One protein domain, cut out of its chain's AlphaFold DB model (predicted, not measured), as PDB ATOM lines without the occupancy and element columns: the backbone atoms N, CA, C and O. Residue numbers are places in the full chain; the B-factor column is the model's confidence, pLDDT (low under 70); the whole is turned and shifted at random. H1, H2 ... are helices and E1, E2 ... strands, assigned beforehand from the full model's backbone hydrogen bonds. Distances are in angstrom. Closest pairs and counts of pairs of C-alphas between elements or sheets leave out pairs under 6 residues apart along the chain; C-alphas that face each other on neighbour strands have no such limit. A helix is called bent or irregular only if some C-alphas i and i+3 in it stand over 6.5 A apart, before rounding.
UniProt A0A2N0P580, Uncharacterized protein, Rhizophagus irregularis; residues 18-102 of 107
ATOM      1  N   THR A  18      54.667 -53.115  31.388       93.12
ATOM      2  CA  THR A  18      54.208 -51.772  31.056       93.12
ATOM      3  C   THR A  18      52.719 -51.827  30.772       93.12
ATOM      4  O   THR A  18      52.237 -52.753  30.112       93.12
ATOM      5  N   TYR A  19      52.005 -50.809  31.231       93.69
ATOM      6  CA  TYR A  19      50.622 -50.550  30.876       93.69
ATOM      7  C   TYR A  19      50.514 -49.278  30.043       93.69
ATOM      8  O   TYR A  19      51.247 -48.313  30.277       93.69
ATOM      9  N   ILE A  20      49.577 -49.280  29.097       94.50
ATOM     10  CA  ILE A  20      49.071 -48.063  28.468       94.50
ATOM     11  C   ILE A  20      47.624 -47.913  28.909       94.50
ATOM     12  O   ILE A  20      46.814 -48.794  28.633       94.50
ATOM     13  N   ASP A  21      47.317 -46.807  29.569       93.19
ATOM     14  CA  ASP A  21      45.948 -46.376  29.853       93.19
ATOM     15  C   ASP A  21      45.601 -45.210  28.930       93.19
ATOM     16  O   ASP A  21      46.459 -44.362  28.662       93.19
ATOM     17  N   TYR A  22      44.392 -45.193  28.378       91.38
ATOM     18  CA  TYR A  22      43.972 -44.163  27.436       91.38
ATOM     19  C   TYR A  22      42.516 -43.760  27.627       91.38
ATOM     20  O   TYR A  22      41.634 -44.596  27.751       91.38
ATOM     21  N   ASP A  23      42.261 -42.458  27.557       89.38
ATOM     22  CA  ASP A  23      40.923 -41.875  27.589       89.38
ATOM     23  C   ASP A  23      40.623 -41.214  26.240       89.38
ATOM     24  O   ASP A  23      41.450 -40.480  25.686       89.38
ATOM     25  N   ILE A  24      39.439 -41.481  25.696       86.50
ATOM     26  CA  ILE A  24      38.985 -40.997  24.391       86.50
ATOM     27  C   ILE A  24      37.707 -40.204  24.626       86.50
ATOM     28  O   ILE A  24      36.789 -40.682  25.287       86.50
ATOM     29  N   TYR A  25      37.625 -39.004  24.055       84.00
ATOM     30  CA  TYR A  25      36.395 -38.224  24.119       84.00
ATOM     31  C   TYR A  25      35.226 -39.019  23.530       84.00
ATOM     32  O   TYR A  25      35.325 -39.569  22.434       84.00
ATOM     33  N   GLU A  26      34.091 -39.011  24.221       76.38
ATOM     34  CA  GLU A  26      32.846 -39.604  23.721       76.38
ATOM     35  C   GLU A  26      32.354 -38.888  22.447       76.38
ATOM     36  O   GLU A  26      31.855 -39.507  21.503       76.38
ATOM     37  N   HIS A  27      32.566 -37.569  22.393       75.81
ATOM     38  CA  HIS A  27      32.186 -36.692  21.285       75.81
ATOM     39  C   HIS A  27      33.319 -35.712  20.932       75.81
ATOM     40  O   HIS A  27      33.212 -34.517  21.214       75.81
ATOM     41  N   PRO A  28      34.438 -36.171  20.348       75.56
ATOM     42  CA  PRO A  28      35.517 -35.266  19.998       75.56
ATOM     43  C   PRO A  28      35.146 -34.419  18.792       75.56
ATOM     44  O   PRO A  28      34.555 -34.888  17.816       75.56
ATOM     45  N   ASN A  29      35.572 -33.162  18.848       76.81
ATOM     46  CA  ASN A  29      35.468 -32.239  17.735       76.81
ATOM     47  C   ASN A  29      36.622 -32.488  16.758       76.81
ATOM     48  O   ASN A  29      37.690 -31.884  16.866       76.81
ATOM     49  N   ILE A  30      36.426 -33.433  15.843       77.50
ATOM     50  CA  ILE A  30      37.452 -33.811  14.873       77.50
ATOM     51  C   ILE A  30      37.259 -33.019  13.580       77.50
ATOM     52  O   ILE A  30      36.150 -33.024  13.040       77.50
ATOM     53  N   PRO A  31      38.317 -32.375  13.048       73.19
ATOM     54  CA  PRO A  31      38.235 -31.653  11.785       73.19
ATOM     55  C   PRO A  31      37.711 -32.523  10.633       73.19
ATOM     56  O   PRO A  31      37.903 -33.744  10.592       73.19
ATOM     57  N   ALA A  32      37.081 -31.885   9.646       70.44
ATOM     58  CA  ALA A  32      36.734 -32.557   8.399       70.44
ATOM     59  C   ALA A  32      38.007 -33.112   7.728       70.44
ATOM     60  O   ALA A  32      39.034 -32.439   7.692       70.44
ATOM     61  N   GLY A  33      37.944 -34.340   7.200       68.19
ATOM     62  CA  GLY A  33      39.102 -35.004   6.575       68.19
ATOM     63  C   GLY A  33      39.808 -36.059   7.434       68.19
ATOM     64  O   GLY A  33      40.835 -36.582   7.014       68.19
ATOM     65  N   HIS A  34      39.247 -36.437   8.588       70.19
ATOM     66  CA  HIS A  34      39.704 -37.581   9.393       70.19
ATOM     67  C   HIS A  34      38.740 -38.782   9.257       70.19
ATOM     68  O   HIS A  34      37.943 -39.051  10.160       70.19
ATOM     69  N   PRO A  35      38.793 -39.532   8.136       58.91
ATOM     70  CA  PRO A  35      37.784 -40.532   7.757       58.91
ATOM     71  C   PRO A  35      37.671 -41.728   8.714       58.91
ATOM     72  O   PRO A  35      36.711 -42.490   8.641       58.91
ATOM     73  N   HIS A  36      38.635 -41.912   9.618       63.16
ATOM     74  CA  HIS A  36      38.756 -43.124  10.427       63.16
ATOM     75  C   HIS A  36      38.225 -43.008  11.855       63.16
ATOM     76  O   HIS A  36      38.240 -44.005  12.570       63.16
ATOM     77  N   PHE A  37      37.739 -41.839  12.284       65.50
ATOM     78  CA  PHE A  37      37.249 -41.692  13.656       65.50
ATOM     79  C   PHE A  37      35.787 -42.116  13.874       65.50
ATOM     80  O   PHE A  37      35.465 -42.594  14.958       65.50
ATOM     81  N   GLY A  38      34.909 -41.955  12.875       63.41
ATOM     82  CA  GLY A  38      33.444 -42.020  13.036       63.41
ATOM     83  C   GLY A  38      32.908 -43.211  13.849       63.41
ATOM     84  O   GLY A  38      33.506 -44.278  13.814       63.41
ATOM     85  N   ARG A  39      31.773 -43.002  14.544       56.16
ATOM     86  CA  ARG A  39      31.017 -43.795  15.557       56.16
ATOM     87  C   ARG A  39      31.646 -45.023  16.254       56.16
ATOM     88  O   ARG A  39      31.372 -45.177  17.428       56.16
ATOM     89  N   ASN A  40      32.444 -45.876  15.607       61.16
ATOM     90  CA  ASN A  40      33.170 -47.012  16.212       61.16
ATOM     91  C   ASN A  40      34.535 -47.336  15.546       61.16
ATOM     92  O   ASN A  40      35.219 -48.275  15.955       61.16
ATOM     93  N   GLY A  41      34.941 -46.615  14.494       71.12
ATOM     94  CA  GLY A  41      36.126 -46.939  13.690       71.12
ATOM     95  C   GLY A  41      37.447 -46.605  14.383       71.12
ATOM     96  O   GLY A  41      38.374 -47.413  14.341       71.12
ATOM     97  N   GLY A  42      37.513 -45.464  15.076       81.56
ATOM     98  CA  GLY A  42      38.749 -44.978  15.694       81.56
ATOM     99  C   GLY A  42      39.267 -45.921  16.778       81.56
ATOM    100  O   GLY A  42      40.402 -46.389  16.704       81.56
ATOM    101  N   ILE A  43      38.401 -46.283  17.729       83.06
ATOM    102  CA  ILE A  43      38.722 -47.214  18.823       83.06
ATOM    103  C   ILE A  43      39.105 -48.589  18.272       83.06
ATOM    104  O   ILE A  43      40.096 -49.179  18.699       83.06
ATOM    105  N   ARG A  44      38.353 -49.098  17.287       86.38
ATOM    106  CA  ARG A  44      38.639 -50.392  16.660       86.38
ATOM    107  C   ARG A  44      40.009 -50.403  15.986       86.38
ATOM    108  O   ARG A  44      40.748 -51.373  16.135       86.38
ATOM    109  N   ASN A  45      40.356 -49.328  15.282       88.75
ATOM    110  CA  ASN A  45      41.660 -49.182  14.648       88.75
ATOM    111  C   ASN A  45      42.774 -49.070  15.693       88.75
ATOM    112  O   ASN A  45      43.773 -49.766  15.564       88.75
ATOM    113  N   LEU A  46      42.585 -48.290  16.764       90.12
ATOM    114  CA  LEU A  46      43.569 -48.187  17.848       90.12
ATOM    115  C   LEU A  46      43.831 -49.553  18.493       90.12
ATOM    116  O   LEU A  46      44.981 -49.966  18.613       90.12
ATOM    117  N   ARG A  47      42.768 -50.289  18.837       90.56
ATOM    118  CA  ARG A  47      42.868 -51.647  19.394       90.56
ATOM    119  C   ARG A  47      43.582 -52.601  18.435       90.56
ATOM    120  O   ARG A  47      44.427 -53.377  18.874       90.56
ATOM    121  N   ARG A  48      43.299 -52.519  17.131       91.44
ATOM    122  CA  ARG A  48      43.978 -53.319  16.102       91.44
ATOM    123  C   ARG A  48      45.473 -53.004  16.020       91.44
ATOM    124  O   ARG A  48      46.278 -53.927  15.995       91.44
ATOM    125  N   GLU A  49      45.850 -51.730  15.984       93.06
ATOM    126  CA  GLU A  49      47.258 -51.317  15.922       93.06
ATOM    127  C   GLU A  49      48.015 -51.717  17.200       93.06
ATOM    128  O   GLU A  49      49.130 -52.235  17.131       93.06
ATOM    129  N   LEU A  50      47.384 -51.586  18.372       93.69
ATOM    130  CA  LEU A  50      47.933 -52.069  19.643       93.69
ATOM    131  C   LEU A  50      48.146 -53.594  19.635       93.69
ATOM    132  O   LEU A  50      49.214 -54.060  20.037       93.69
ATOM    133  N   GLN A  51      47.194 -54.370  19.107       93.50
ATOM    134  CA  GLN A  51      47.357 -55.818  18.926       93.50
ATOM    135  C   GLN A  51      48.502 -56.170  17.971       93.50
ATOM    136  O   GLN A  51      49.293 -57.057  18.286       93.50
ATOM    137  N   ILE A  52      48.627 -55.478  16.831       93.56
ATOM    138  CA  ILE A  52      49.726 -55.683  15.867       93.56
ATOM    139  C   ILE A  52      51.079 -55.427  16.535       93.56
ATOM    140  O   ILE A  52      52.038 -56.170  16.332       93.56
ATOM    141  N   LEU A  53      51.147 -54.403  17.387       92.88
ATOM    142  CA  LEU A  53      52.330 -54.109  18.182       92.88
ATOM    143  C   LEU A  53      52.579 -55.141  19.288       92.88
ATOM    144  O   LEU A  53      53.664 -55.123  19.863       92.88
ATOM    145  N   GLY A  54      51.651 -56.056  19.571       93.75
ATOM    146  CA  GLY A  54      51.785 -57.116  20.570       93.75
ATOM    147  C   GLY A  54      51.372 -56.702  21.981       93.75
ATOM    148  O   GLY A  54      51.850 -57.302  22.944       93.75
ATOM    149  N   TRP A  55      50.544 -55.664  22.115       94.88
ATOM    150  CA  TRP A  55      49.883 -55.326  23.374       94.88
ATOM    151  C   TRP A  55      48.695 -56.250  23.615       94.88
ATOM    152  O   TRP A  55      47.916 -56.540  22.705       94.88
ATOM    153  N   THR A  56      48.542 -56.695  24.858       93.44
ATOM    154  CA  THR A  56      47.385 -57.472  25.291       93.44
ATOM    155  C   THR A  56      46.229 -56.519  25.550       93.44
ATOM    156  O   THR A  56      46.363 -55.592  26.352       93.44
ATOM    157  N   LEU A  57      45.111 -56.738  24.855       89.81
ATOM    158  CA  LEU A  57      43.909 -55.939  25.040       89.81
ATOM    159  C   LEU A  57      43.166 -56.349  26.304       89.81
ATOM    160  O   LEU A  57      43.003 -57.540  26.562       89.81
ATOM    161  N   ASP A  58      42.666 -55.352  27.022       82.50
ATOM    162  CA  ASP A  58      41.588 -55.526  27.981       82.50
ATOM    163  C   ASP A  58      40.254 -55.194  27.287       82.50
ATOM    164  O   ASP A  58      40.138 -54.186  26.578       82.50
ATOM    165  N   ASP A  59      39.266 -56.080  27.389       73.19
ATOM    166  CA  ASP A  59      37.944 -55.903  26.772       73.19
ATOM    167  C   ASP A  59      36.983 -55.089  27.650       73.19
ATOM    168  O   ASP A  59      35.955 -54.625  27.159       73.19
ATOM    169  N   GLN A  60      37.318 -54.897  28.926       73.56
ATOM    170  CA  GLN A  60      36.499 -54.179  29.901       73.56
ATOM    171  C   GLN A  60      36.988 -52.746  30.124       73.56
ATOM    172  O   GLN A  60      36.183 -51.878  30.461       73.56
ATOM    173  N   TYR A  61      38.276 -52.486  29.898       76.56
ATOM    174  CA  TYR A  61      38.900 -51.194  30.182       76.56
ATOM    175  C   TYR A  61      39.644 -50.620  28.973       76.56
ATOM    176  O   TYR A  61      40.113 -51.338  28.086       76.56
ATOM    177  N   SER A  62      39.809 -49.295  28.945       88.25
ATOM    178  CA  SER A  62      40.669 -48.588  27.984       88.25
ATOM    179  C   SER A  62      42.146 -48.680  28.384       88.25
ATOM    180  O   SER A  62      42.880 -47.700  28.424       88.25
ATOM    181  N   MET A  63      42.579 -49.906  28.673       92.25
ATOM    182  CA  MET A  63      43.898 -50.231  29.189       92.25
ATOM    183  C   MET A  63      44.463 -51.425  28.422       92.25
ATOM    184  O   MET A  63      43.742 -52.342  28.027       92.25
ATOM    185  N   VAL A  64      45.766 -51.411  28.175       94.00
ATOM    186  CA  VAL A  64      46.489 -52.532  27.569       94.00
ATOM    187  C   VAL A  64      47.786 -52.774  28.315       94.00
ATOM    188  O   VAL A  64      48.337 -51.866  28.936       94.00
ATOM    189  N   SER A  65      48.297 -53.999  28.251       93.25
ATOM    190  CA  SER A  65      49.519 -54.373  28.963       93.25
ATOM    191  C   SER A  65      50.486 -55.146  28.084       93.25
ATOM    192  O   SER A  65      50.093 -55.795  27.109       93.25
ATOM    193  N   ARG A  66      51.777 -55.047  28.405       92.50
ATOM    194  CA  ARG A  66      52.825 -55.811  27.733       92.50
ATOM    195  C   ARG A  66      54.098 -55.884  28.567       92.50
ATOM    196  O   ARG A  66      54.502 -54.909  29.188       92.50
ATOM    197  N   PHE A  67      54.785 -57.019  28.489       90.81
ATOM    198  CA  PHE A  67      56.129 -57.193  29.044       90.81
ATOM    199  C   PHE A  67      57.209 -56.516  28.178       90.81
ATOM    200  O   PHE A  67      57.843 -57.169  27.346       90.81
ATOM    201  N   VAL A  68      57.381 -55.206  28.343       91.06
ATOM    202  CA  VAL A  68      58.400 -54.350  27.711       91.06
ATOM    203  C   VAL A  68      58.794 -53.229  28.674       91.06
ATOM    204  O   VAL A  68      58.046 -52.936  29.603       91.06
ATOM    205  N   SER A  69      59.924 -52.563  28.429       90.88
ATOM    206  CA  SER A  69      60.285 -51.356  29.178       90.88
ATOM    207  C   SER A  69      59.352 -50.183  28.853       90.88
ATOM    208  O   SER A  69      58.843 -50.068  27.729       90.88
ATOM    209  N   ASN A  70      59.195 -49.261  29.808       92.00
ATOM    210  CA  ASN A  70      58.402 -48.043  29.618       92.00
ATOM    211  C   ASN A  70      58.866 -47.227  28.405       92.00
ATOM    212  O   ASN A  70      58.032 -46.730  27.655       92.00
ATOM    213  N   ASP A  71      60.179 -47.117  28.174       93.31
ATOM    214  CA  ASP A  71      60.734 -46.365  27.041       93.31
ATOM    215  C   ASP A  71      60.287 -46.945  25.699       93.31
ATOM    216  O   ASP A  71      59.937 -46.215  24.766       93.31
ATOM    217  N   ARG A  72      60.247 -48.281  25.601       93.06
ATOM    218  CA  ARG A  72      59.742 -48.966  24.410       93.06
ATOM    219  C   ARG A  72      58.246 -48.721  24.241       93.06
ATOM    220  O   ARG A  72      57.807 -48.515  23.108       93.06
ATOM    221  N   GLY A  73      57.487 -48.719  25.338       93.00
ATOM    222  CA  GLY A  73      56.066 -48.386  25.327       93.00
ATOM    223  C   GLY A  73      55.798 -46.953  24.874       93.00
ATOM    224  O   GLY A  73      55.001 -46.734  23.964       93.00
ATOM    225  N   LEU A  74      56.538 -45.986  25.416       94.12
ATOM    226  CA  LEU A  74      56.446 -44.577  25.043       94.12
ATOM    227  C   LEU A  74      56.787 -44.352  23.567       94.12
ATOM    228  O   LEU A  74      56.083 -43.617  22.874       94.12
ATOM    229  N   LEU A  75      57.839 -45.005  23.062       94.56
ATOM    230  CA  LEU A  75      58.193 -44.951  21.645       94.56
ATOM    231  C   LEU A  75      57.049 -45.468  20.760       94.56
ATOM    232  O   LEU A  75      56.719 -44.835  19.759       94.56
ATOM    233  N   GLN A  76      56.428 -46.587  21.134       93.25
ATOM    234  CA  GLN A  76      55.305 -47.163  20.393       93.25
ATOM    235  C   GLN A  76      54.067 -46.261  20.423       93.25
ATOM    236  O   GLN A  76      53.444 -46.061  19.386       93.25
ATOM    237  N   VAL A  77      53.748 -45.646  21.565       91.31
ATOM    238  CA  VAL A  77      52.656 -44.661  21.658       91.31
ATOM    239  C   VAL A  77      52.901 -43.463  20.742       91.31
ATOM    240  O   VAL A  77      52.000 -43.058  20.007       91.31
ATOM    241  N   ARG A  78      54.128 -42.931  20.709       90.75
ATOM    242  CA  ARG A  78      54.492 -41.856  19.771       90.75
ATOM    243  C   ARG A  78      54.326 -42.291  18.313       90.75
ATOM    244  O   ARG A  78      53.839 -41.515  17.500       90.75
ATOM    245  N   GLN A  79      54.674 -43.535  17.983       91.06
ATOM    246  CA  GLN A  79      54.472 -44.079  16.636       91.06
ATOM    247  C   GLN A  79      52.986 -44.192  16.269       91.06
ATOM    248  O   GLN A  79      52.622 -43.852  15.144       91.06
ATOM    249  N   LEU A  80      52.115 -44.594  17.204       90.25
ATOM    250  CA  LEU A  80      50.664 -44.646  16.976       90.25
ATOM    251  C   LEU A  80      50.096 -43.275  16.588       90.25
ATOM    252  O   LEU A  80      49.293 -43.197  15.665       90.25
ATOM    253  N   GLN A  81      50.575 -42.194  17.208       86.44
ATOM    254  CA  GLN A  81      50.155 -40.824  16.875       86.44
ATOM    255  C   GLN A  81      50.548 -40.393  15.451       86.44
ATOM    256  O   GLN A  81      49.946 -39.479  14.895       86.44
ATOM    257  N   THR A  82      51.535 -41.061  14.848       87.12
ATOM    258  CA  THR A  82      51.977 -40.824  13.463       87.12
ATOM    259  C   THR A  82      51.396 -41.823  12.459       87.12
ATOM    260  O   THR A  82      51.705 -41.748  11.274       87.12
ATOM    261  N   ASN A  83      50.567 -42.772  12.902       88.06
ATOM    262  CA  ASN A  83      49.965 -43.761  12.015       88.06
ATOM    263  C   ASN A  83      48.774 -43.134  11.255       88.06
ATOM    264  O   ASN A  83      47.860 -42.620  11.903       88.06
ATOM    265  N   PRO A  84      48.718 -43.225   9.911       85.44
ATOM    266  CA  PRO A  84      47.591 -42.728   9.113       85.44
ATOM    267  C   PRO A  84      46.214 -43.251   9.550       85.44
ATOM    268  O   PRO A  84      45.228 -42.515   9.502       85.44
ATOM    269  N   ASN A  85      46.140 -44.489  10.055       85.06
ATOM    270  CA  ASN A  85      44.903 -45.083  10.578       85.06
ATOM    271  C   ASN A  85      44.416 -44.406  11.873       85.06
ATOM    272  O   ASN A  85      43.269 -44.599  12.286       85.06
ATOM    273  N   LEU A  86      45.291 -43.625  12.513       88.44
ATOM    274  CA  LEU A  86      45.134 -43.032  13.836       88.44
ATOM    275  C   LEU A  86      45.395 -41.515  13.864       88.44
ATOM    276  O   LEU A  86      45.485 -40.942  14.943       88.44
ATOM    277  N   TYR A  87      45.428 -40.824  12.718       84.88
ATOM    278  CA  TYR A  87      45.595 -39.357  12.644       84.88
ATOM    279  C   TYR A  87      44.539 -38.542  13.403       84.88
ATOM    280  O   TYR A  87      44.688 -37.338  13.584       84.88
ATOM    281  N   TRP A  88      43.462 -39.186  13.840       85.00
ATOM    282  CA  TRP A  88      42.461 -38.596  14.714       85.00
ATOM    283  C   TRP A  88      42.932 -38.480  16.175       85.00
ATOM    284  O   TRP A  88      42.362 -37.684  16.916       85.00
ATOM    285  N   MET A  89      43.942 -39.251  16.607       88.12
ATOM    286  CA  MET A  89      44.378 -39.337  18.009       88.12
ATOM    287  C   MET A  89      44.681 -37.975  18.649       88.12
ATOM    288  O   MET A  89      44.211 -37.773  19.765       88.12
ATOM    289  N   PRO A  90      45.364 -37.018  17.985       87.12
ATOM    290  CA  PRO A  90      45.598 -35.688  18.557       87.12
ATOM    291  C   PRO A  90      44.322 -34.904  18.906       87.12
ATOM    292  O   PRO A  90      44.376 -33.993  19.724       87.12
ATOM    293  N   TYR A  91      43.185 -35.245  18.293       85.38
ATOM    294  CA  TYR A  91      41.894 -34.582  18.501       85.38
ATOM    295  C   TYR A  91      40.935 -35.412  19.364       85.38
ATOM    296  O   TYR A  91      40.084 -34.859  20.055       85.38
ATOM    297  N   GLY A  92      41.038 -36.743  19.292       86.44
ATOM    298  CA  GLY A  92      40.108 -37.666  19.944       86.44
ATOM    299  C   GLY A  92      40.600 -38.264  21.258       86.44
ATOM    300  O   GLY A  92      39.772 -38.630  22.086       86.44
ATOM    301  N   VAL A  93      41.914 -38.364  21.471       88.88
ATOM    302  CA  VAL A  93      42.481 -38.880  22.724       88.88
ATOM    303  C   VAL A  93      42.602 -37.731  23.709       88.88
ATOM    304  O   VAL A  93      43.316 -36.760  23.464       88.88
ATOM    305  N   ARG A  94      41.913 -37.849  24.840       88.69
ATOM    306  CA  ARG A  94      41.993 -36.874  25.923       88.69
ATOM    307  C   ARG A  94      43.294 -37.041  26.697       88.69
ATOM    308  O   ARG A  94      43.964 -36.051  26.982       88.69
ATOM    309  N   GLN A  95      43.634 -38.279  27.056       90.19
ATOM    310  CA  GLN A  95      44.824 -38.618  27.836       90.19
ATOM    311  C   GLN A  95      45.348 -39.997  27.438       90.19
ATOM    312  O   GLN A  95      44.581 -40.871  27.045       90.19
ATOM    313  N   MET A  96      46.664 -40.188  27.533       92.31
ATOM    314  CA  MET A  96      47.297 -41.494  27.368       92.31
ATOM    315  C   MET A  96      48.537 -41.573  28.256       92.31
ATOM    316  O   MET A  96      49.445 -40.748  28.127       92.31
ATOM    317  N   TYR A  97      48.575 -42.561  29.145       93.19
ATOM    318  CA  TYR A  97      49.621 -42.731  30.147       93.19
ATOM    319  C   TYR A  97      50.407 -44.015  29.914       93.19
ATOM    320  O   TYR A  97      49.834 -45.058  29.612       93.19
ATOM    321  N   ILE A  98      51.724 -43.935  30.104       93.81
ATOM    322  CA  ILE A  98      52.601 -45.100  30.238       93.81
ATOM    323  C   ILE A  98      52.840 -45.324  31.725       93.81
ATOM    324  O   ILE A  98      53.308 -44.419  32.415       93.81
ATOM    325  N   MET A  99      52.545 -46.525  32.213       92.38
ATOM    326  CA  MET A  99      52.696 -46.870  33.626       92.38
ATOM    327  C   MET A  99      53.534 -48.134  33.787       92.38
ATOM    328  O   MET A  99      53.341 -49.111  33.064       92.38
ATOM    329  N   SER A 100      54.428 -48.137  34.776       90.56
ATOM    330  CA  SER A 100      55.125 -49.351  35.196       90.56
ATOM    331  C   SER A 100      54.213 -50.228  36.041       90.56
ATOM    332  O   SER A 100      53.725 -49.817  37.091       90.56
ATOM    333  N   GLY A 101      54.047 -51.470  35.614       84.75
ATOM    334  CA  GLY A 101      53.525 -52.547  36.428       84.75
ATOM    335  C   GLY A 101      54.591 -53.060  37.378       84.75
ATOM    336  O   GLY A 101      55.522 -53.754  36.974       84.75
ATOM    337  N   ILE A 102      54.433 -52.740  38.657       78.12
ATOM    338  CA  ILE A 102      55.230 -53.340  39.719       78.12
ATOM    339  C   ILE A 102      54.506 -54.614  40.149       78.12
ATOM    340  O   ILE A 102      53.538 -54.573  40.904       78.12
TER     341      ILE A 102
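What this domain is: This is residues 18 to 102 of the 107 residues of an uncharacterized protein of Rhizophagus irregularis (UniProt A0A2N0P580). A three-stranded antiparallel sheet has two helices, H1 and H2, over one face, while its other face has no named helix over it; a long link, residues 25 to 40, reaches out beyond one end of the sheet. The short H3 leads straight into the last strand at that same end. The printed part has 85 residues, with three named helices and three named strands in the order E1, H1, E2, H2, H3, E3; the sheet's order is E2, E1, E3, and the class is mixed, helices and strands. It is compact, with a radius of gyration of the C-alphas of 12.5 A, and elongated in outline, spanning 41 by 25 by 20 A.

How they stand to each other: The inner strand is E1, residues 18 to 24. On one side of it is the edge strand E3, residues 93 to 101, antiparallel at 163 degrees, with N 19 and O 99 at 2.8 A and N 97 and O 21 at 2.8 A within hydrogen-bond range. On the other side is the edge strand E2, residues 63 to 67, antiparallel at 161 degrees, with N 18 and O 66 at 2.8 A. Residues 56 to 57 also pair with residues 64 to 65 of E2, antiparallel. H2, residues 70 to 81, is on the sheet at a height of 8.7 A, over E1, and runs along the strands, at 24 degrees to E1 on the local plane; its closest C-alphas to E3 are Leu 74 and Ile 98, 6.5 A apart. H1, residues 41 to 52, is on the same face at a height of 10.4 A, over E1 and only just over E2, on which 3 of its C-alphas fall. H1 and H2 are close but not clearly touching, the closest C-alphas being those of Glu 49 and Leu 80, 7.6 A apart, at a steep tilt of 40 degrees, opposite ways. H3, residues 89 to 92, only grazes the sheet. E2, H2, H3 and E3 form a split strand-helix-strand unit, two strands running the same way with E1 between them, and its crossover is right-handed. In H1 and H2 every O i to N i+4 pair is within hydrogen-bond range; H3 is too short for such a pair.

Where its parts are: E1 begins at C-alpha 18 (54.208, -51.772, 31.056) and is 19.8 A long. E3 measures 22.3 A and ends at C-alpha 101 (53.525, -52.547, 36.428). H2 is 16.8 A long, H1 16.3 A, E2 14.1 A and H3 5.0 A.

The domain as a whole: The C-alphas of Ala 32 and Ile 102 are the two farthest apart, 41.9 A. The printed part has no cut. The link from E1 to H1 is long, 16 residues. Residue 33 and residues 35 to 40 have pLDDT under 70; the mean of the printed part is 85.5.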